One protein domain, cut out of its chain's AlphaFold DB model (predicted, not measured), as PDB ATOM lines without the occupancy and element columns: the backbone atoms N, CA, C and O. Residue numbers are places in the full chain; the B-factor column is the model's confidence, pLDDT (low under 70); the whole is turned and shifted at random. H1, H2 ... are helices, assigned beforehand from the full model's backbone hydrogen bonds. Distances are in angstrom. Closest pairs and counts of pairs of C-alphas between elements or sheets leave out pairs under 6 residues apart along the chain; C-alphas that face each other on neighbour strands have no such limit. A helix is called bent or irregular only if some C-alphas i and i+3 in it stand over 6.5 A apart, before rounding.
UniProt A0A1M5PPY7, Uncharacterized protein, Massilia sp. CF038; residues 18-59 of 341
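This is residues 18 to 59 of the 341 residues of an uncharacterized protein of Massilia sp. CF038 (UniProt A0A1M5PPY7). One long helix, H2, makes nearly the whole length of the model, and a short helix, H1, is set crosswise near its first end, with a loop joining the two. Most of H2 sticks out free of any other part, residues 40 to 59. The printed part has 42 residues with two named helices, H1 then H2 along the chain, and no named strand; the class is all helix. The whole is extended, with a radius of gyration of the C-alphas of 14.5 A, and the C-alphas span 43 by 16 by 15 A.

H1, residues 18 to 26, comes first, and a short link of 6 residues leads from it to H2, residues 33 to 59. The two helices only just touch, with 3 pairs of C-alphas within 8 A. H2 touches H1 with residue 33 alone. The closest C-alphas of the two are those of Ala 21 and Met 33, 6.5 A apart. Their lines stand about perpendicular, at 86 degrees, and their centres are 22.2 A apart. In both H1 and H2, every backbone O i to N i+4 pair is within hydrogen-bond range.

H1 runs from Ala 18, with its C-alpha at (154.373, 150.387, 143.008), to Ala 26, 12.2 A from first to last C-alpha. H2 begins at Met 33, with its C-alpha at (156.165, 143.479, 136.077), and ends at Cys 59, with its C-alpha at (165.332, 113.811, 159.551), a length of 38.9 A. Neither helix is bent.

The two C-alphas farthest apart are those of Arg 25 and Cys 59, at 42.9 A. The printed part has no cut. Residues 25 to 30 also stand free. The mean pLDDT of the printed part is 88.4, and residue 59 is under 70.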
ATOM      1  N   ALA A  18     153.494 149.227 143.130       92.12
ATOM      2  CA  ALA A  18     154.373 150.387 143.008       92.12
ATOM      3  C   ALA A  18     155.804 150.035 143.438       92.12
ATOM      4  O   ALA A  18     156.738 150.266 142.676       92.12
ATOM      5  N   GLU A  19     155.958 149.348 144.571       92.75
ATOM      6  CA  GLU A  19     157.260 148.890 145.072       92.75
ATOM      7  C   GLU A  19     157.977 147.960 144.083       92.75
ATOM      8  O   GLU A  19     159.160 148.144 143.793       92.75
ATOM      9  N   LEU A  20     157.262 146.993 143.492       92.62
ATOM     10  CA  LEU A  20     157.848 146.112 142.479       92.62
ATOM     11  C   LEU A  20     158.258 146.886 141.215       92.62
ATOM     12  O   LEU A  20     159.284 146.579 140.608       92.62
ATOM     13  N   ALA A  21     157.470 147.883 140.804       94.50
ATOM     14  CA  ALA A  21     157.791 148.718 139.650       94.50
ATOM     15  C   ALA A  21     159.045 149.571 139.893       94.50
ATOM     16  O   ALA A  21     159.915 149.644 139.022       94.50
ATOM     17  N   ASP A  22     159.154 150.174 141.075       94.94
ATOM     18  CA  ASP A  22     160.312 150.974 141.464       94.94
ATOM     19  C   ASP A  22     161.564 150.107 141.599       94.94
ATOM     20  O   ASP A  22     162.625 150.487 141.099       94.94
ATOM     21  N   TYR A  23     161.433 148.892 142.142       94.25
ATOM     22  CA  TYR A  23     162.522 147.921 142.188       94.25
ATOM     23  C   TYR A  23     163.029 147.541 140.786       94.25
ATOM     24  O   TYR A  23     164.237 147.527 140.535       94.25
ATOM     25  N   LEU A  24     162.129 147.252 139.839       96.00
ATOM     26  CA  LEU A  24     162.515 146.904 138.465       96.00
ATOM     27  C   LEU A  24     163.199 148.075 137.750       96.00
ATOM     28  O   LEU A  24     164.178 147.863 137.033       96.00
ATOM     29  N   ARG A  25     162.735 149.308 137.996       95.75
ATOM     30  CA  ARG A  25     163.349 150.525 137.451       95.75
ATOM     31  C   ARG A  25     164.740 150.766 138.040       95.75
ATOM     32  O   ARG A  25     165.676 151.005 137.284       95.75
ATOM     33  N   ALA A  26     164.888 150.664 139.362       94.69
ATOM     34  CA  ALA A  26     166.157 150.879 140.057       94.69
ATOM     35  C   ALA A  26     167.208 149.808 139.720       94.69
ATOM     36  O   ALA A  26     168.390 150.116 139.607       94.69
ATOM     37  N   SER A  27     166.782 148.557 139.521       93.88
ATOM     38  CA  SER A  27     167.673 147.445 139.159       93.88
ATOM     39  C   SER A  27     168.049 147.397 137.673       93.88
ATOM     40  O   SER A  27     168.890 146.582 137.295       93.88
ATOM     41  N   GLY A  28     167.432 148.228 136.822       96.94
ATOM     42  CA  GLY A  28     167.625 148.185 135.368       96.94
ATOM     43  C   GLY A  28     167.177 146.861 134.735       96.94
ATOM     44  O   GLY A  28     167.684 146.475 133.681       96.94
ATOM     45  N   SER A  29     166.270 146.126 135.389       94.12
ATOM     46  CA  SER A  29     165.853 144.801 134.933       94.12
ATOM     47  C   SER A  29     165.013 144.901 133.653       94.12
ATOM     48  O   SER A  29     164.052 145.669 133.620       94.12
ATOM     49  N   PRO A  30     165.293 144.091 132.612       96.38
ATOM     50  CA  PRO A  30     164.489 144.080 131.388       96.38
ATOM     51  C   PRO A  30     163.142 143.356 131.559       96.38
ATOM     52  O   PRO A  30     162.378 143.233 130.604       96.38
ATOM     53  N   LEU A  31     162.854 142.815 132.749       94.44
ATOM     54  CA  LEU A  31     161.642 142.049 133.007       94.44
ATOM     55  C   LEU A  31     160.427 142.966 133.132       94.44
ATOM     56  O   LEU A  31     160.426 143.934 133.892       94.44
ATOM     57  N   SER A  32     159.338 142.597 132.459       95.81
ATOM     58  CA  SER A  32     158.045 143.219 132.736       95.81
ATOM     59  C   SER A  32     157.546 142.834 134.134       95.81
ATOM     60  O   SER A  32     157.843 141.756 134.656       95.81
ATOM     61  N   MET A  33     156.728 143.694 134.739       94.31
ATOM     62  CA  MET A  33     156.165 143.479 136.077       94.31
ATOM     63  C   MET A  33     155.446 142.117 136.245       94.31
ATOM     64  O   MET A  33     155.721 141.435 137.234       94.31
ATOM     65  N   PRO A  34     154.605 141.634 135.299       91.88
ATOM     66  CA  PRO A  34     154.000 140.301 135.406       91.88
ATOM     67  C   PRO A  34     155.023 139.159 135.330       91.88
ATOM     68  O   PRO A  34     154.864 138.147 136.011       91.88
ATOM     69  N   GLN A  35     156.087 139.309 134.531       93.12
ATOM     70  CA  GLN A  35     157.155 138.307 134.438       93.12
ATOM     71  C   GLN A  35     157.966 138.234 135.733       93.12
ATOM     72  O   GLN A  35     158.254 137.136 136.207       93.12
ATOM     73  N   ALA A  36     158.286 139.384 136.330       92.75
ATOM     74  CA  ALA A  36     158.971 139.451 137.616       92.75
ATOM     75  C   ALA A  36     158.142 138.791 138.730       92.75
ATOM     76  O   ALA A  36     158.663 137.956 139.466       92.75
ATOM     77  N   ALA A  37     156.837 139.077 138.793       89.38
ATOM     78  CA  ALA A  37     155.931 138.440 139.748       89.38
ATOM     79  C   ALA A  37     155.844 136.916 139.537       89.38
ATOM     80  O   ALA A  37     155.954 136.144 140.490       89.38
ATOM     81  N   ALA A  38     155.713 136.458 138.287       87.31
ATOM     82  CA  ALA A  38     155.678 135.032 137.972       87.31
ATOM     83  C   ALA A  38     156.986 134.313 138.352       87.31
ATOM     84  O   ALA A  38     156.947 133.189 138.859       87.31
ATOM     85  N   LEU A  39     158.141 134.950 138.137       89.56
ATOM     86  CA  LEU A  39     159.441 134.414 138.548       89.56
ATOM     87  C   LEU A  39     159.596 134.387 140.069       89.56
ATOM     88  O   LEU A  39     160.088 133.390 140.591       89.56
ATOM     89  N   ALA A  40     159.125 135.415 140.778       87.56
ATOM     90  CA  ALA A  40     159.146 135.453 142.237       87.56
ATOM     91  C   ALA A  40     158.328 134.301 142.845       87.56
ATOM     92  O   ALA A  40     158.833 133.575 143.697       87.56
ATOM     93  N   VAL A  41     157.111 134.054 142.343       89.62
ATOM     94  CA  VAL A  41     156.271 132.931 142.802       89.62
ATOM     95  C   VAL A  41     156.940 131.583 142.518       89.62
ATOM     96  O   VAL A  41     156.968 130.711 143.385       89.62
ATOM     97  N   ARG A  42     157.527 131.401 141.327       89.81
ATOM     98  CA  ARG A  42     158.256 130.165 140.989       89.81
ATOM     99  C   ARG A  42     159.477 129.956 141.884       89.81
ATOM    100  O   ARG A  42     159.704 128.836 142.333       89.81
ATOM    101  N   ALA A  43     160.239 131.016 142.146       88.12
ATOM    102  CA  ALA A  43     161.406 130.975 143.019       88.12
ATOM    103  C   ALA A  43     161.014 130.646 144.463       88.12
ATOM    104  O   ALA A  43     161.666 129.817 145.092       88.12
ATOM    105  N   TRP A  44     159.918 131.226 144.960       92.25
ATOM    106  CA  TRP A  44     159.388 130.931 146.288       92.25
ATOM    107  C   TRP A  44     158.967 129.462 146.425       92.25
ATOM    108  O   TRP A  44     159.438 128.783 147.333       92.25
ATOM    109  N   ILE A  45     158.190 128.925 145.475       88.19
ATOM    110  CA  ILE A  45     157.792 127.502 145.472       88.19
ATOM    111  C   ILE A  45     159.020 126.578 145.418       88.19
ATOM    112  O   ILE A  45     159.055 125.544 146.082       88.19
ATOM    113  N   ALA A  46     160.033 126.921 144.617       87.88
ATOM    114  CA  ALA A  46     161.259 126.131 144.525       87.88
ATOM    115  C   ALA A  46     162.072 126.170 145.831       87.88
ATOM    116  O   ALA A  46     162.592 125.138 146.256       87.88
ATOM    117  N   ALA A  47     162.160 127.335 146.476       86.19
ATOM    118  CA  ALA A  47     162.834 127.494 147.758       86.19
ATOM    119  C   ALA A  47     162.131 126.707 148.872       86.19
ATOM    120  O   ALA A  47     162.809 126.044 149.656       86.19
ATOM    121  N   ASP A  48     160.797 126.730 148.893       85.56
ATOM    122  CA  ASP A  48     159.969 125.983 149.844       85.56
ATOM    123  C   ASP A  48     160.165 124.466 149.690       85.56
ATOM    124  O   ASP A  48     160.472 123.764 150.654       85.56
ATOM    125  N   ARG A  49     160.149 123.960 148.449       88.31
ATOM    126  CA  ARG A  49     160.465 122.549 148.159       88.31
ATOM    127  C   ARG A  49     161.878 122.166 148.585       88.31
ATOM    128  O   ARG A  49     162.063 121.148 149.239       88.31
ATOM    129  N   ALA A  50     162.868 123.000 148.280       85.69
ATOM    130  CA  ALA A  50     164.245 122.741 148.688       85.69
ATOM    131  C   ALA A  50     164.416 122.768 150.220       85.69
ATOM    132  O   ALA A  50     165.272 122.065 150.755       85.69
ATOM    133  N   ALA A  51     163.632 123.580 150.936       81.19
ATOM    134  CA  ALA A  51     163.603 123.569 152.396       81.19
ATOM    135  C   ALA A  51     162.976 122.276 152.936       81.19
ATOM    136  O   ALA A  51     163.539 121.678 153.853       81.19
ATOM    137  N   ALA A  52     161.886 121.804 152.327       78.69
ATOM    138  CA  ALA A  52     161.273 120.522 152.662       78.69
ATOM    139  C   ALA A  52     162.227 119.336 152.413       78.69
ATOM    140  O   ALA A  52     162.346 118.463 153.269       78.69
ATOM    141  N   ASP A  53     162.969 119.337 151.302       82.94
ATOM    142  CA  ASP A  53     163.942 118.283 150.977       82.94
ATOM    143  C   ASP A  53     165.134 118.270 151.950       82.94
ATOM    144  O   ASP A  53     165.594 117.203 152.370       82.94
ATOM    145  N   ARG A  54     165.626 119.452 152.358       78.31
ATOM    146  CA  ARG A  54     166.656 119.566 153.405       78.31
ATOM    147  C   ARG A  54     166.145 119.030 154.740       78.31
ATOM    148  O   ARG A  54     166.809 118.187 155.332       78.31
ATOM    149  N   ALA A  55     164.937 119.418 155.149       74.50
ATOM    150  CA  ALA A  55     164.314 118.903 156.367       74.50
ATOM    151  C   ALA A  55     164.130 117.373 156.321       74.50
ATOM    152  O   ALA A  55     164.404 116.688 157.304       74.50
ATOM    153  N   ALA A  56     163.739 116.815 155.170       72.12
ATOM    154  CA  ALA A  56     163.630 115.370 154.979       72.12
ATOM    155  C   ALA A  56     164.992 114.659 155.084       72.12
ATOM    156  O   ALA A  56     165.084 113.581 155.674       72.12
ATOM    157  N   THR A  57     166.052 115.271 154.552       81.12
ATOM    158  CA  THR A  57     167.420 114.733 154.611       81.12
ATOM    159  C   THR A  57     167.982 114.780 156.035       81.12
ATOM    160  O   THR A  57     168.568 113.796 156.493       81.12
ATOM    161  N   ASP A  58     167.739 115.867 156.769       72.75
ATOM    162  CA  ASP A  58     168.159 116.024 158.166       72.75
ATOM    163  C   ASP A  58     167.408 115.047 159.090       72.75
ATOM    164  O   ASP A  58     168.016 114.381 159.937       72.75
ATOM    165  N   CYS A  59     166.101 114.855 158.873       65.38
ATOM    166  CA  CYS A  59     165.332 113.811 159.551       65.38
ATOM    167  C   CYS A  59     165.894 112.412 159.251       65.38
ATOM    168  O   CYS A  59     166.140 111.649 160.181       65.38
TER     169      CYS A  59